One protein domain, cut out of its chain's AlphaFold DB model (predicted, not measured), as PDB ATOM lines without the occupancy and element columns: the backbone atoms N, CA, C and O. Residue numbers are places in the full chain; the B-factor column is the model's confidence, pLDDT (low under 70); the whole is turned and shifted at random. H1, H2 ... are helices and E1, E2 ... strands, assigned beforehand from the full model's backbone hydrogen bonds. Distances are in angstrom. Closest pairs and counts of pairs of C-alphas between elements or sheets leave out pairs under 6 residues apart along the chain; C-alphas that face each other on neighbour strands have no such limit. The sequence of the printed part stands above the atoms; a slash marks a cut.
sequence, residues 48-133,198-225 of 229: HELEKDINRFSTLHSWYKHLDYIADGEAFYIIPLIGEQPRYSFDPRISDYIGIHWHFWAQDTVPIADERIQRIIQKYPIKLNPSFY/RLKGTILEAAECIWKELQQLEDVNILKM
ATOM      1  N   HIS A  48     509.090 446.531 465.037       89.69
ATOM      2  CA  HIS A  48     510.251 445.767 464.585       89.69
ATOM      3  C   HIS A  48     510.097 444.263 464.837       89.69
ATOM      4  O   HIS A  48     510.428 443.470 463.963       89.69
ATOM      5  N   GLU A  49     509.557 443.866 465.994       86.75
ATOM      6  CA  GLU A  49     509.300 442.447 466.286       86.75
ATOM      7  C   GLU A  49     508.178 441.889 465.407       86.75
ATOM      8  O   GLU A  49     508.363 440.846 464.789       86.75
ATOM      9  N   LEU A  50     507.083 442.634 465.209       90.62
ATOM     10  CA  LEU A  50     506.040 442.228 464.260       90.62
ATOM     11  C   LEU A  50     506.606 442.041 462.842       90.62
ATOM     12  O   LEU A  50     506.282 441.075 462.161       90.62
ATOM     13  N   GLU A  51     507.485 442.929 462.375       91.44
ATOM     14  CA  GLU A  51     508.106 442.764 461.058       91.44
ATOM     15  C   GLU A  51     509.014 441.530 460.969       91.44
ATOM     16  O   GLU A  51     509.075 440.900 459.909       91.44
ATOM     17  N   LYS A  52     509.693 441.156 462.059       89.25
ATOM     18  CA  LYS A  52     510.429 439.888 462.128       89.25
ATOM     19  C   LYS A  52     509.487 438.692 462.078       89.25
ATOM     20  O   LYS A  52     509.783 437.764 461.330       89.25
ATOM     21  N   ASP A  53     508.373 438.727 462.804       90.06
ATOM     22  CA  ASP A  53     507.373 437.654 462.803       90.06
ATOM     23  C   ASP A  53     506.765 437.466 461.404       90.06
ATOM     24  O   ASP A  53     506.706 436.346 460.900       90.06
ATOM     25  N   ILE A  54     506.429 438.565 460.713       90.38
ATOM     26  CA  ILE A  54     505.966 438.560 459.313       90.38
ATOM     27  C   ILE A  54     507.001 437.898 458.398       90.38
ATOM     28  O   ILE A  54     506.660 437.024 457.601       90.38
ATOM     29  N   ASN A  55     508.268 438.309 458.494       86.94
ATOM     30  CA  ASN A  55     509.340 437.763 457.658       86.94
ATOM     31  C   ASN A  55     509.617 436.287 457.972       86.94
ATOM     32  O   ASN A  55     509.924 435.492 457.082       86.94
ATOM     33  N   ARG A  56     509.528 435.906 459.247       84.50
ATOM     34  CA  ARG A  56     509.664 434.518 459.676       84.50
ATOM     35  C   ARG A  56     508.553 433.684 459.061       84.50
ATOM     36  O   ARG A  56     508.869 432.704 458.399       84.50
ATOM     37  N   PHE A  57     507.298 434.094 459.236       84.69
ATOM     38  CA  PHE A  57     506.139 433.395 458.694       84.69
ATOM     39  C   PHE A  57     506.219 433.272 457.169       84.69
ATOM     40  O   PHE A  57     506.098 432.171 456.631       84.69
ATOM     41  N   SER A  58     506.536 434.366 456.466       81.06
ATOM     42  CA  SER A  58     506.652 434.338 455.006       81.06
ATOM     43  C   SER A  58     507.698 433.333 454.537       81.06
ATOM     44  O   SER A  58     507.468 432.653 453.546       81.06
ATOM     45  N   THR A  59     508.794 433.163 455.279       76.50
ATOM     46  CA  THR A  59     509.894 432.257 454.921       76.50
ATOM     47  C   THR A  59     509.750 430.824 455.425       76.50
ATOM     48  O   THR A  59     510.649 430.010 455.173       76.50
ATOM     49  N   LEU A  60     508.639 430.473 456.086       75.75
ATOM     50  CA  LEU A  60     508.424 429.097 456.520       75.75
ATOM     51  C   LEU A  60     508.311 428.144 455.315       75.75
ATOM     52  O   LEU A  60     507.814 428.498 454.245       75.75
ATOM     53  N   HIS A  61     508.822 426.922 455.452       62.38
ATOM     54  CA  HIS A  61     509.041 426.029 454.333       62.38
ATOM     55  C   HIS A  61     507.706 425.550 453.769       62.38
ATOM     56  O   HIS A  61     506.928 424.889 454.447       62.38
ATOM     57  N   SER A  62     507.499 425.836 452.487       62.25
ATOM     58  CA  SER A  62     506.474 425.234 451.634       62.25
ATOM     59  C   SER A  62     505.005 425.522 451.973       62.25
ATOM     60  O   SER A  62     504.169 425.111 451.178       62.25
ATOM     61  N   TRP A  63     504.656 426.265 453.034       68.62
ATOM     62  CA  TRP A  63     503.245 426.616 453.297       68.62
ATOM     63  C   TRP A  63     502.630 427.388 452.119       68.62
ATOM     64  O   TRP A  63     501.521 427.096 451.684       68.62
ATOM     65  N   TYR A  64     503.419 428.278 451.508       67.50
ATOM     66  CA  TYR A  64     503.044 429.036 450.315       67.50
ATOM     67  C   TYR A  64     502.698 428.155 449.103       67.50
ATOM     68  O   TYR A  64     502.054 428.637 448.179       67.50
ATOM     69  N   LYS A  65     503.153 426.891 449.064       66.38
ATOM     70  CA  LYS A  65     502.846 425.946 447.973       66.38
ATOM     71  C   LYS A  65     501.424 425.404 448.070       66.38
ATOM     72  O   LYS A  65     500.933 424.846 447.097       66.38
ATOM     73  N   HIS A  66     500.811 425.519 449.244       66.50
ATOM     74  CA  HIS A  66     499.420 425.151 449.480       66.50
ATOM     75  C   HIS A  66     498.470 426.324 449.241       66.50
ATOM     76  O   HIS A  66     497.279 426.102 449.066       66.50
ATOM     77  N   LEU A  67     499.000 427.548 449.171       71.56
ATOM     78  CA  LEU A  67     498.222 428.698 448.749       71.56
ATOM     79  C   LEU A  67     497.970 428.589 447.251       71.56
ATOM     80  O   LEU A  67     498.904 428.588 446.449       71.56
ATOM     81  N   ASP A  68     496.704 428.523 446.872       67.44
ATOM     82  CA  ASP A  68     496.325 428.717 445.483       67.44
ATOM     83  C   ASP A  68     496.120 430.214 445.209       67.44
ATOM     84  O   ASP A  68     495.801 431.005 446.095       67.44
ATOM     85  N   TYR A  69     496.299 430.626 443.962       68.81
ATOM     86  CA  TYR A  69     495.925 431.959 443.493       68.81
ATOM     87  C   TYR A  69     494.407 432.088 443.254       68.81
ATOM     88  O   TYR A  69     493.896 433.191 443.014       68.81
ATOM     89  N   ILE A  70     493.670 430.973 443.324       63.84
ATOM     90  CA  ILE A  70     492.205 430.943 443.263       63.84
ATOM     91  C   ILE A  70     491.626 431.824 444.389       63.84
ATOM     92  O   ILE A  70     492.084 431.791 445.525       63.84
ATOM     93  N   ALA A  71     490.632 432.658 444.059       66.75
ATOM     94  CA  ALA A  71     489.948 433.574 444.990       66.75
ATOM     95  C   ALA A  71     490.832 434.607 445.743       66.75
ATOM     96  O   ALA A  71     490.420 435.127 446.786       66.75
ATOM     97  N   ASP A  72     491.978 434.985 445.155       71.50
ATOM     98  CA  ASP A  72     492.946 435.983 445.666       71.50
ATOM     99  C   ASP A  72     493.851 435.486 446.798       71.50
ATOM    100  O   ASP A  72     494.458 436.293 447.508       71.50
ATOM    101  N   GLY A  73     493.973 434.168 446.938       79.81
ATOM    102  CA  GLY A  73     494.703 433.545 448.029       79.81
ATOM    103  C   GLY A  73     493.782 433.019 449.121       79.81
ATOM    104  O   GLY A  73     492.556 433.045 449.012       79.81
ATOM    105  N   GLU A  74     494.398 432.557 450.198       84.50
ATOM    106  CA  GLU A  74     493.714 431.959 451.339       84.50
ATOM    107  C   GLU A  74     493.597 432.970 452.485       84.50
ATOM    108  O   GLU A  74     494.442 433.856 452.649       84.50
ATOM    109  N   ALA A  75     492.516 432.871 453.258       87.88
ATOM    110  CA  ALA A  75     492.278 433.746 454.394       87.88
ATOM    111  C   ALA A  75     493.045 433.254 455.629       87.88
ATOM    112  O   ALA A  75     492.881 432.124 456.089       87.88
ATOM    113  N   PHE A  76     493.835 434.159 456.193       90.06
ATOM    114  CA  PHE A  76     494.543 433.989 457.449       90.06
ATOM    115  C   PHE A  76     494.042 434.979 458.490       90.06
ATOM    116  O   PHE A  76     493.618 436.094 458.182       90.06
ATOM    117  N   TYR A  77     494.182 434.581 459.741       92.19
ATOM    118  CA  TYR A  77     494.074 435.434 460.904       92.19
ATOM    119  C   TYR A  77     495.439 435.577 461.561       92.19
ATOM    120  O   TYR A  77     496.236 434.637 461.575       92.19
ATOM    121  N   ILE A  78     495.691 436.756 462.124       91.69
ATOM    122  CA  ILE A  78     496.890 437.024 462.913       91.69
ATOM    123  C   ILE A  78     496.515 437.223 464.371       91.69
ATOM    124  O   ILE A  78     495.525 437.884 464.676       91.69
ATOM    125  N   ILE A  79     497.286 436.626 465.270       90.75
ATOM    126  CA  ILE A  79     496.945 436.562 466.691       90.75
ATOM    127  C   ILE A  79     498.210 436.840 467.504       90.75
ATOM    128  O   ILE A  79     499.223 436.179 467.263       90.75
ATOM    129  N   PRO A  80     498.188 437.783 468.463       90.88
ATOM    130  CA  PRO A  80     499.301 437.956 469.380       90.88
ATOM    131  C   PRO A  80     499.261 436.842 470.435       90.88
ATOM    132  O   PRO A  80     498.321 436.776 471.224       90.88
ATOM    133  N   LEU A  81     500.272 435.978 470.453       88.38
ATOM    134  CA  LEU A  81     500.421 434.875 471.405       88.38
ATOM    135  C   LEU A  81     501.793 434.926 472.079       88.38
ATOM    136  O   LEU A  81     502.703 435.627 471.636       88.38
ATOM    137  N   ILE A  82     501.929 434.180 473.171       87.44
ATOM    138  CA  ILE A  82     503.210 434.008 473.849       87.44
ATOM    139  C   ILE A  82     504.112 433.035 473.081       87.44
ATOM    140  O   ILE A  82     503.660 431.997 472.598       87.44
ATOM    141  N   GLY A  83     505.397 433.374 473.012       87.00
ATOM    142  CA  GLY A  83     506.425 432.596 472.336       87.00
ATOM    143  C   GLY A  83     506.328 432.675 470.817       87.00
ATOM    144  O   GLY A  83     505.289 432.978 470.237       87.00
ATOM    145  N   GLU A  84     507.436 432.419 470.142       86.31
ATOM    146  CA  GLU A  84     507.480 432.437 468.684       86.31
ATOM    147  C   GLU A  84     506.722 431.252 468.068       86.31
ATOM    148  O   GLU A  84     506.786 430.123 468.560       86.31
ATOM    149  N   GLN A  85     506.088 431.468 466.911       82.56
ATOM    150  CA  GLN A  85     505.521 430.372 466.119       82.56
ATOM    151  C   GLN A  85     506.645 429.428 465.652       82.56
ATOM    152  O   GLN A  85     507.592 429.903 465.013       82.56
ATOM    153  N   PRO A  86     506.588 428.106 465.911       78.00
ATOM    154  CA  PRO A  86     507.599 427.156 465.447       78.00
ATOM    155  C   PRO A  86     507.837 427.279 463.944       78.00
ATOM    156  O   PRO A  86     506.907 427.560 463.191       78.00
ATOM    157  N   ARG A  87     509.079 427.066 463.489       68.69
ATOM    158  CA  ARG A  87     509.357 427.155 462.052       68.69
ATOM    159  C   ARG A  87     508.614 426.064 461.287       68.69
ATOM    160  O   ARG A  87     507.829 426.374 460.400       68.69
ATOM    161  N   TYR A  88     508.842 424.802 461.648       71.19
ATOM    162  CA  TYR A  88     508.164 423.640 461.065       71.19
ATOM    163  C   TYR A  88     507.944 422.580 462.146       71.19
ATOM    164  O   TYR A  88     508.628 422.584 463.169       71.19
ATOM    165  N   SER A  89     507.061 421.614 461.891       66.31
ATOM    166  CA  SER A  89     506.823 420.482 462.801       66.31
ATOM    167  C   SER A  89     508.074 419.631 463.073       66.31
ATOM    168  O   SER A  89     508.189 419.039 464.140       66.31
ATOM    169  N   PHE A  90     509.026 419.587 462.135       67.62
ATOM    170  CA  PHE A  90     510.271 418.812 462.234       67.62
ATOM    171  C   PHE A  90     511.482 419.614 462.743       67.62
ATOM    172  O   PHE A  90     512.525 419.033 463.027       67.62
ATOM    173  N   ASP A  91     511.364 420.939 462.851       67.69
ATOM    174  CA  ASP A  91     512.399 421.819 463.401       67.69
ATOM    175  C   ASP A  91     511.715 422.927 464.219       67.69
ATOM    176  O   ASP A  91     511.478 424.033 463.713       67.69
ATOM    177  N   PRO A  92     511.359 422.635 465.484       71.12
ATOM    178  CA  PRO A  92     510.605 423.548 466.330       71.12
ATOM    179  C   PRO A  92     511.502 424.617 466.967       71.12
ATOM    180  O   PRO A  92     511.170 425.132 468.029       71.12
ATOM    181  N   ARG A  93     512.656 424.946 466.369       77.25
ATOM    182  CA  ARG A  93     513.559 425.964 466.918       77.25
ATOM    183  C   ARG A  93     512.819 427.288 467.112       77.25
ATOM    184  O   ARG A  93     512.391 427.936 466.155       77.25
ATOM    185  N   ILE A  94     512.730 427.684 468.374       80.31
ATOM    186  CA  ILE A  94     512.186 428.952 468.847       80.31
ATOM    187  C   ILE A  94     513.254 429.633 469.705       80.31
ATOM    188  O   ILE A  94     513.908 428.994 470.533       80.31
ATOM    189  N   SER A  95     513.498 430.908 469.415       83.56
ATOM    190  CA  SER A  95     514.454 431.772 470.112       83.56
ATOM    191  C   SER A  95     513.832 432.499 471.296       83.56
ATOM    192  O   SER A  95     514.565 432.877 472.208       83.56
ATOM    193  N   ASP A  96     512.510 432.662 471.301       84.38
ATOM    194  CA  ASP A  96     511.773 433.311 472.378       84.38
ATOM    195  C   ASP A  96     510.515 432.501 472.731       84.38
ATOM    196  O   ASP A  96     509.713 432.148 471.867       84.38
ATOM    197  N   TYR A  97     510.383 432.172 474.016       85.44
ATOM    198  CA  TYR A  97     509.291 431.379 474.591       85.44
ATOM    199  C   TYR A  97     508.331 432.233 475.431       85.44
ATOM    200  O   TYR A  97     507.307 431.726 475.878       85.44
ATOM    201  N   ILE A  98     508.690 433.488 475.714       83.75
ATOM    202  CA  ILE A  98     508.021 434.335 476.714       83.75
ATOM    203  C   ILE A  98     507.549 435.657 476.090       83.75
ATOM    204  O   ILE A  98     506.586 436.255 476.571       83.75
ATOM    205  N   GLY A  99     508.194 436.109 475.013       85.38
ATOM    206  CA  GLY A  99     507.815 437.299 474.261       85.38
ATOM    207  C   GLY A  99     506.428 437.199 473.629       85.38
ATOM    208  O   GLY A  99     505.892 436.112 473.409       85.38
ATOM    209  N   ILE A 100     505.833 438.357 473.333       88.25
ATOM    210  CA  ILE A 100     504.581 438.447 472.570       88.25
ATOM    211  C   ILE A 100     504.928 438.457 471.082       88.25
ATOM    212  O   ILE A 100     505.545 439.412 470.608       88.25
ATOM    213  N   HIS A 101     504.470 437.440 470.357       90.19
ATOM    214  CA  HIS A 101     504.687 437.274 468.923       90.19
ATOM    215  C   HIS A 101     503.374 437.188 468.162       90.19
ATOM    216  O   HIS A 101     502.353 436.751 468.691       90.19
ATOM    217  N   TRP A 102     503.408 437.565 466.891       91.50
ATOM    218  CA  TRP A 102     502.263 437.436 465.999       91.50
ATOM    219  C   TRP A 102     502.295 436.102 465.262       91.50
ATOM    220  O   TRP A 102     503.201 435.819 464.482       91.50
ATOM    221  N   HIS A 103     501.279 435.284 465.518       89.69
ATOM    222  CA  HIS A 103     501.089 433.976 464.901       89.69
ATOM    223  C   HIS A 103     500.073 434.071 463.778       89.69
ATOM    224  O   HIS A 103     499.123 434.848 463.862       89.69
ATOM    225  N   PHE A 104     500.250 433.239 462.758       88.69
ATOM    226  CA  PHE A 104     499.396 433.196 461.576       88.69
ATOM    227  C   PHE A 104     498.639 431.871 461.535       88.69
ATOM    228  O   PHE A 104     499.254 430.802 461.597       88.69
ATOM    229  N   TRP A 105     497.316 431.954 461.409       86.38
ATOM    230  CA  TRP A 105     496.399 430.813 461.434       86.38
ATOM    231  C   TRP A 105     495.460 430.848 460.239       86.38
ATOM    232  O   TRP A 105     494.933 431.905 459.901       86.38
ATOM    233  N   ALA A 106     495.227 429.697 459.611       82.62
ATOM    234  CA  ALA A 106     494.229 429.577 458.555       82.62
ATOM    235  C   ALA A 106     492.810 429.711 459.138       82.62
ATOM    236  O   ALA A 106     492.581 429.401 460.314       82.62
ATOM    237  N   GLN A 107     491.866 430.167 458.311       72.19
ATOM    238  CA  GLN A 107     490.507 430.551 458.716       72.19
ATOM    239  C   GLN A 107     489.795 429.529 459.623       72.19
ATOM    240  O   GLN A 107     489.130 429.923 460.583       72.19
ATOM    241  N   ASP A 108     489.990 428.235 459.379       67.75
ATOM    242  CA  ASP A 108     489.257 427.156 460.053       67.75
ATOM    243  C   ASP A 108     489.840 426.742 461.416       67.75
ATOM    244  O   ASP A 108     489.370 425.786 462.030       67.75
ATOM    245  N   THR A 109     490.882 427.430 461.898       67.12
ATOM    246  CA  THR A 109     491.736 426.898 462.977       67.12
ATOM    247  C   THR A 109     492.048 427.862 464.117       67.12
ATOM    248  O   THR A 109     492.898 427.529 464.930       67.12
ATOM    249  N   VAL A 110     491.390 429.028 464.217       69.25
ATOM    250  CA  VAL A 110     491.685 430.026 465.272       69.25
ATOM    251  C   VAL A 110     491.568 429.388 466.663       69.25
ATOM    252  O   VAL A 110     490.447 429.166 467.134       69.25
ATOM    253  N   PRO A 111     492.685 429.120 467.356       73.62
ATOM    254  CA  PRO A 111     492.658 428.344 468.576       73.62
ATOM    255  C   PRO A 111     492.608 429.333 469.729       73.62
ATOM    256  O   PRO A 111     493.599 429.537 470.406       73.62
ATOM    257  N   ILE A 112     491.494 430.032 469.923       81.81
ATOM    258  CA  ILE A 112     491.349 430.962 471.048       81.81
ATOM    259  C   ILE A 112     490.101 430.580 471.826       81.81
ATOM    260  O   ILE A 112     489.013 430.540 471.256       81.81
ATOM    261  N   ALA A 113     490.267 430.316 473.123       81.31
ATOM    262  CA  ALA A 113     489.158 429.944 473.996       81.31
ATOM    263  C   ALA A 113     488.205 431.123 474.285       81.31
ATOM    264  O   ALA A 113     486.993 430.941 474.371       81.31
ATOM    265  N   ASP A 114     488.735 432.346 474.424       87.88
ATOM    266  CA  ASP A 114     487.923 433.541 474.692       87.88
ATOM    267  C   ASP A 114     487.229 434.041 473.412       87.88
ATOM    268  O   ASP A 114     487.852 434.614 472.510       87.88
ATOM    269  N   GLU A 115     485.904 433.882 473.361       89.81
ATOM    270  CA  GLU A 115     485.072 434.309 472.231       89.81
ATOM    271  C   GLU A 115     485.192 435.807 471.909       89.81
ATOM    272  O   GLU A 115     485.022 436.209 470.758       89.81
ATOM    273  N   ARG A 116     485.459 436.670 472.898       92.56
ATOM    274  CA  ARG A 116     485.579 438.121 472.667       92.56
ATOM    275  C   ARG A 116     486.831 438.415 471.862       92.56
ATOM    276  O   ARG A 116     486.781 439.210 470.925       92.56
ATOM    277  N   ILE A 117     487.930 437.748 472.206       91.38
ATOM    278  CA  ILE A 117     489.184 437.830 471.460       91.38
ATOM    279  C   ILE A 117     488.965 437.271 470.056       91.38
ATOM    280  O   ILE A 117     489.278 437.950 469.083       91.38
ATOM    281  N   GLN A 118     488.359 436.088 469.940       90.81
ATOM    282  CA  GLN A 118     488.079 435.466 468.647       90.81
ATOM    283  C   GLN A 118     487.272 436.396 467.727       90.81
ATOM    284  O   GLN A 118     487.654 436.598 466.576       90.81
ATOM    285  N   ARG A 119     486.218 437.041 468.246       92.69
ATOM    286  CA  ARG A 119     485.416 438.023 467.497       92.69
ATOM    287  C   ARG A 119     486.231 439.232 467.044       92.69
ATOM    288  O   ARG A 119     485.977 439.731 465.956       92.69
ATOM    289  N   ILE A 120     487.179 439.721 467.849       94.88
ATOM    290  CA  ILE A 120     488.081 440.814 467.447       94.88
ATOM    291  C   ILE A 120     488.958 440.358 466.283       94.88
ATOM    292  O   ILE A 120     488.978 441.016 465.247       94.88
ATOM    293  N   ILE A 121     489.632 439.213 466.421       92.56
ATOM    294  CA  ILE A 121     490.520 438.667 465.386       92.56
ATOM    295  C   ILE A 121     489.762 438.435 464.071       92.56
ATOM    296  O   ILE A 121     490.230 438.824 463.002       92.56
ATOM    297  N   GLN A 122     488.559 437.860 464.146       92.19
ATOM    298  CA  GLN A 122     487.754 437.506 462.975       92.19
ATOM    299  C   GLN A 122     487.269 438.706 462.148       92.19
ATOM    300  O   GLN A 122     486.926 438.525 460.981       92.19
ATOM    301  N   LYS A 123     487.279 439.930 462.700       94.38
ATOM    302  CA  LYS A 123     486.992 441.163 461.941       94.38
ATOM    303  C   LYS A 123     488.077 441.506 460.922       94.38
ATOM    304  O   LYS A 123     487.801 442.260 459.993       94.38
ATOM    305  N   TYR A 124     489.288 440.976 461.096       94.81
ATOM    306  CA  TYR A 124     490.472 441.353 460.323       94.81
ATOM    307  C   TYR A 124     491.087 440.154 459.575       94.81
ATOM    308  O   TYR A 124     492.250 439.820 459.811       94.81
ATOM    309  N   PRO A 125     490.343 439.481 458.674       92.44
ATOM    310  CA  PRO A 125     490.917 438.438 457.834       92.44
ATOM    311  C   PRO A 125     491.908 439.041 456.833       92.44
ATOM    312  O   PRO A 125     491.661 440.090 456.234       92.44
ATOM    313  N   ILE A 126     493.013 438.341 456.602       91.12
ATOM    314  CA  ILE A 126     494.064 438.745 455.672       91.12
ATOM    315  C   ILE A 126     494.158 437.694 454.580       91.12
ATOM    316  O   ILE A 126     494.442 436.533 454.854       91.12
ATOM    317  N   LYS A 127     493.950 438.099 453.328       88.31
ATOM    318  CA  LYS A 127     494.153 437.205 452.187       88.31
ATOM    319  C   LYS A 127     495.621 437.173 451.793       88.31
ATOM    320  O   LYS A 127     496.165 438.194 451.368       88.31
ATOM    321  N   LEU A 128     496.244 436.007 451.925       86.44
ATOM    322  CA  LEU A 128     497.626 435.769 451.528       86.44
ATOM    323  C   LEU A 128     497.663 434.879 450.293       86.44
ATOM    324  O   LEU A 128     497.009 433.843 450.228       86.44
ATOM    325  N   ASN A 129     498.463 435.291 449.318       83.19
ATOM    326  CA  ASN A 129     498.691 434.556 448.082       83.19
ATOM    327  C   ASN A 129     500.172 434.137 447.990       83.19
ATOM    328  O   ASN A 129     501.002 434.638 448.760       83.19
ATOM    329  N   PRO A 130     500.544 433.247 447.052       78.44
ATOM    330  CA  PRO A 130     501.925 432.772 446.953       78.44
ATOM    331  C   PRO A 130     502.969 433.870 446.713       78.44
ATOM    332  O   PRO A 130     504.134 433.670 447.049       78.44
ATOM    333  N   SER A 131     502.586 435.049 446.203       77.88
ATOM    334  CA  SER A 131     503.506 436.186 446.042       77.88
ATOM    335  C   SER A 131     503.993 436.753 447.377       77.88
ATOM    336  O   SER A 131     504.932 437.537 447.388       77.88
ATOM    337  N   PHE A 132     503.404 436.357 448.509       77.44
ATOM    338  CA  PHE A 132     503.913 436.714 449.830       77.44
ATOM    339  C   PHE A 132     505.247 436.025 450.174       77.44
ATOM    340  O   PHE A 132     506.015 436.555 450.979       77.44
ATOM    341  N   TYR A 133     505.563 434.878 449.554       74.69
ATOM    342  CA  TYR A 133     506.873 434.241 449.703       74.69
ATOM    343  C   TYR A 133     507.843 434.724 448.610       74.69
ATOM    344  O   TYR A 133     507.577 434.503 447.424       74.69
ATOM    345  N   ARG A 198     502.657 445.237 449.829       90.00
ATOM    346  CA  ARG A 198     501.223 445.452 450.038       90.00
ATOM    347  C   ARG A 198     500.695 444.514 451.120       90.00
ATOM    348  O   ARG A 198     500.109 444.989 452.086       90.00
ATOM    349  N   LEU A 199     500.973 443.214 451.004       89.94
ATOM    350  CA  LEU A 199     500.539 442.203 451.971       89.94
ATOM    351  C   LEU A 199     501.142 442.442 453.362       89.94
ATOM    352  O   LEU A 199     500.417 442.398 454.354       89.94
ATOM    353  N   LYS A 200     502.434 442.793 453.449       92.06
ATOM    354  CA  LYS A 200     503.062 443.219 454.710       92.06
ATOM    355  C   LYS A 200     502.354 444.438 455.307       92.06
ATOM    356  O   LYS A 200     502.102 444.449 456.506       92.06
ATOM    357  N   GLY A 201     502.018 445.439 454.493       93.12
ATOM    358  CA  GLY A 201     501.246 446.609 454.920       93.12
ATOM    359  C   GLY A 201     499.894 446.223 455.518       93.12
ATOM    360  O   GLY A 201     499.593 446.617 456.640       93.12
ATOM    361  N   THR A 202     499.138 445.364 454.830       93.44
ATOM    362  CA  THR A 202     497.850 444.849 455.319       93.44
ATOM    363  C   THR A 202     497.985 444.111 456.654       93.44
ATOM    364  O   THR A 202     497.169 444.320 457.549       93.44
ATOM    365  N   ILE A 203     499.030 443.291 456.831       95.00
ATOM    366  CA  ILE A 203     499.290 442.601 458.105       95.00
ATOM    367  C   ILE A 203     499.604 443.599 459.227       95.00
ATOM    368  O   ILE A 203     499.082 443.460 460.331       95.00
ATOM    369  N   LEU A 204     500.431 444.612 458.954       94.69
ATOM    370  CA  LEU A 204     500.782 445.641 459.936       94.69
ATOM    371  C   LEU A 204     499.549 446.423 460.410       94.69
ATOM    372  O   LEU A 204     499.390 446.632 461.612       94.69
ATOM    373  N   GLU A 205     498.683 446.826 459.481       95.25
ATOM    374  CA  GLU A 205     497.442 447.546 459.788       95.25
ATOM    375  C   GLU A 205     496.478 446.682 460.609       95.25
ATOM    376  O   GLU A 205     495.976 447.124 461.644       95.25
ATOM    377  N   ALA A 206     496.271 445.428 460.195       95.81
ATOM    378  CA  ALA A 206     495.431 444.485 460.925       95.81
ATOM    379  C   ALA A 206     495.941 444.263 462.358       95.81
ATOM    380  O   ALA A 206     495.153 444.305 463.302       95.81
ATOM    381  N   ALA A 207     497.255 444.093 462.538       95.31
ATOM    382  CA  ALA A 207     497.865 443.877 463.848       95.31
ATOM    383  C   ALA A 207     497.645 445.075 464.780       95.31
ATOM    384  O   ALA A 207     497.305 444.909 465.955       95.31
ATOM    385  N   GLU A 208     497.783 446.294 464.255       93.81
ATOM    386  CA  GLU A 208     497.557 447.514 465.027       93.81
ATOM    387  C   GLU A 208     496.089 447.643 465.456       93.81
ATOM    388  O   GLU A 208     495.804 447.955 466.617       93.81
ATOM    389  N   CYS A 209     495.153 447.377 464.543       95.56
ATOM    390  CA  CYS A 209     493.723 447.394 464.835       95.56
ATOM    391  C   CYS A 209     493.336 446.345 465.886       95.56
ATOM    392  O   CYS A 209     492.707 446.687 466.891       95.56
ATOM    393  N   ILE A 210     493.784 445.100 465.703       95.00
ATOM    394  CA  ILE A 210     493.574 444.005 466.656       95.00
ATOM    395  C   ILE A 210     494.107 444.391 468.034       95.00
ATOM    396  O   ILE A 210     493.397 444.257 469.030       95.00
ATOM    397  N   TRP A 211     495.336 444.909 468.112       93.31
ATOM    398  CA  TRP A 211     495.942 445.286 469.385       93.31
ATOM    399  C   TRP A 211     495.133 446.363 470.112       93.31
ATOM    400  O   TRP A 211     494.864 446.231 471.308       93.31
ATOM    401  N   LYS A 212     494.689 447.403 469.395       92.94
ATOM    402  CA  LYS A 212     493.866 448.481 469.968       92.94
ATOM    403  C   LYS A 212     492.538 447.972 470.518       92.94
ATOM    404  O   LYS A 212     492.108 448.437 471.574       92.94
ATOM    405  N   GLU A 213     491.897 447.030 469.831       94.88
ATOM    406  CA  GLU A 213     490.662 446.406 470.308       94.88
ATOM    407  C   GLU A 213     490.914 445.498 471.520       94.88
ATOM    408  O   GLU A 213     490.207 445.595 472.522       94.88
ATOM    409  N   LEU A 214     491.969 444.680 471.495       92.19
ATOM    410  CA  LEU A 214     492.368 443.831 472.624       92.19
ATOM    411  C   LEU A 214     492.701 444.634 473.888       92.19
ATOM    412  O   LEU A 214     492.497 444.158 475.009       92.19
ATOM    413  N   GLN A 215     493.212 445.856 473.735       90.06
ATOM    414  CA  GLN A 215     493.455 446.768 474.851       90.06
ATOM    415  C   GLN A 215     492.163 447.239 475.537       90.06
ATOM    416  O   GLN A 215     492.226 447.602 476.709       90.06
ATOM    417  N   GLN A 216     491.012 447.194 474.856       91.75
ATOM    418  CA  GLN A 216     489.713 447.539 475.452       91.75
ATOM    419  C   GLN A 216     489.156 446.426 476.348       91.75
ATOM    420  O   GLN A 216     488.281 446.680 477.171       91.75
ATOM    421  N   LEU A 217     489.660 445.193 476.218       91.38
ATOM    422  CA  LEU A 217     489.301 444.090 477.108       91.38
ATOM    423  C   LEU A 217     490.079 444.227 478.425       91.38
ATOM    424  O   LEU A 217     491.246 443.830 478.507       91.38
ATOM    425  N   GLU A 218     489.457 444.833 479.439       85.56
ATOM    426  CA  GLU A 218     490.118 445.209 480.699       85.56
ATOM    427  C   GLU A 218     490.660 444.011 481.496       85.56
ATOM    428  O   GLU A 218     491.670 444.134 482.186       85.56
ATOM    429  N   ASP A 219     490.007 442.856 481.396       86.69
ATOM    430  CA  ASP A 219     490.262 441.644 482.177       86.69
ATOM    431  C   ASP A 219     491.196 440.635 481.487       86.69
ATOM    432  O   ASP A 219     491.634 439.671 482.108       86.69
ATOM    433  N   VAL A 220     491.551 440.865 480.221       88.31
ATOM    434  CA  VAL A 220     492.322 439.901 479.422       88.31
ATOM    435  C   VAL A 220     493.821 440.174 479.509       88.31
ATOM    436  O   VAL A 220     494.290 441.203 479.022       88.31
ATOM    437  N   ASN A 221     494.609 439.239 480.035       88.69
ATOM    438  CA  ASN A 221     496.067 439.282 479.898       88.69
ATOM    439  C   ASN A 221     496.488 438.577 478.602       88.69
ATOM    440  O   ASN A 221     496.242 437.385 478.444       88.69
ATOM    441  N   ILE A 222     497.152 439.295 477.693       84.69
ATOM    442  CA  ILE A 222     497.550 438.761 476.380       84.69
ATOM    443  C   ILE A 222     498.550 437.601 476.521       84.69
ATOM    444  O   ILE A 222     498.481 436.640 475.766       84.69
ATOM    445  N   LEU A 223     499.411 437.621 477.547       85.25
ATOM    446  CA  LEU A 223     500.339 436.514 477.825       85.25
ATOM    447  C   LEU A 223     499.655 435.239 478.329       85.25
ATOM    448  O   LEU A 223     500.280 434.184 478.358       85.25
ATOM    449  N   LYS A 224     498.401 435.339 478.782       85.12
ATOM    450  CA  LYS A 224     497.626 434.217 479.329       85.12
ATOM    451  C   LYS A 224     496.483 433.808 478.399       85.12
ATOM    452  O   LYS A 224     495.546 433.162 478.850       85.12
ATOM    453  N   MET A 225     496.522 434.219 477.129       83.69
ATOM    454  CA  MET A 225     495.552 433.753 476.142       83.69
ATOM    455  C   MET A 225     495.718 432.244 475.955       83.69
ATOM    456  O   MET A 225     496.744 431.781 475.461       83.69
TER     457      MET A 225
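AT A GLANCE: This is residues 48 to 133 and 198 to 225 of the 229 residues of the protein "Hypothetical protein" of Rotaria sp. Silwood2 (UniProt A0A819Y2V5). A small antiparallel sheet, order E2 - E1 - E3, has long helix H3 slanting over one face, making two layers; H1 sits beside E2, and short H2 grazes E1. The 114 printed residues run H1 E1 E2 H2 E3 H3, of mixed class, with under half in named elements. The whole is compact, radius of gyration of the C-alphas 13.9 A, spanning 40 by 32 by 26 A.

HOW THE PARTS SIT: H1, residues 48 to 58, is over none of the strands. E1, residues 74 to 82, and E2, residues 100 to 106, form a hairpin, with N 79 and O 103 2.9 A apart. H2, residues 115 to 122, lies in a split strand-helix-strand unit, E2, H2, E3, with E1 between its strands and a right-handed crossover. E3, residues 126 to 128, pairs with E1, N 76 and O 126 being 2.8 A apart. H3, residues 198 to 214, is over E1, height over the sheet 8.4 A. It touches H1, closest C-alphas Ile 54 and Lys 200, 7.2 A, and H2, closest Ile 121 and Ile 210, 6.3 A, with its residues 200 to 204 and 210 to 214 alone. In H1, H2 and H3 every O i to N i+4 pair is within hydrogen-bond range.

IN THESE COORDINATES: H1 begins at C-alpha 48 (510.251, 445.767, 464.585). E1 is 24.5 A long, E2 19.6 A and H3 24.3 A, ending at C-alpha 214 (492.368, 443.831, 472.624).

THE WHOLE: Residues 134 to 197 are not printed; C-alphas 133 and 198 are 12.6 A apart. The links H1 to E1 and E1 to E2 are long. Seventeen printed residues have pLDDT under 70, among them 61 to 66.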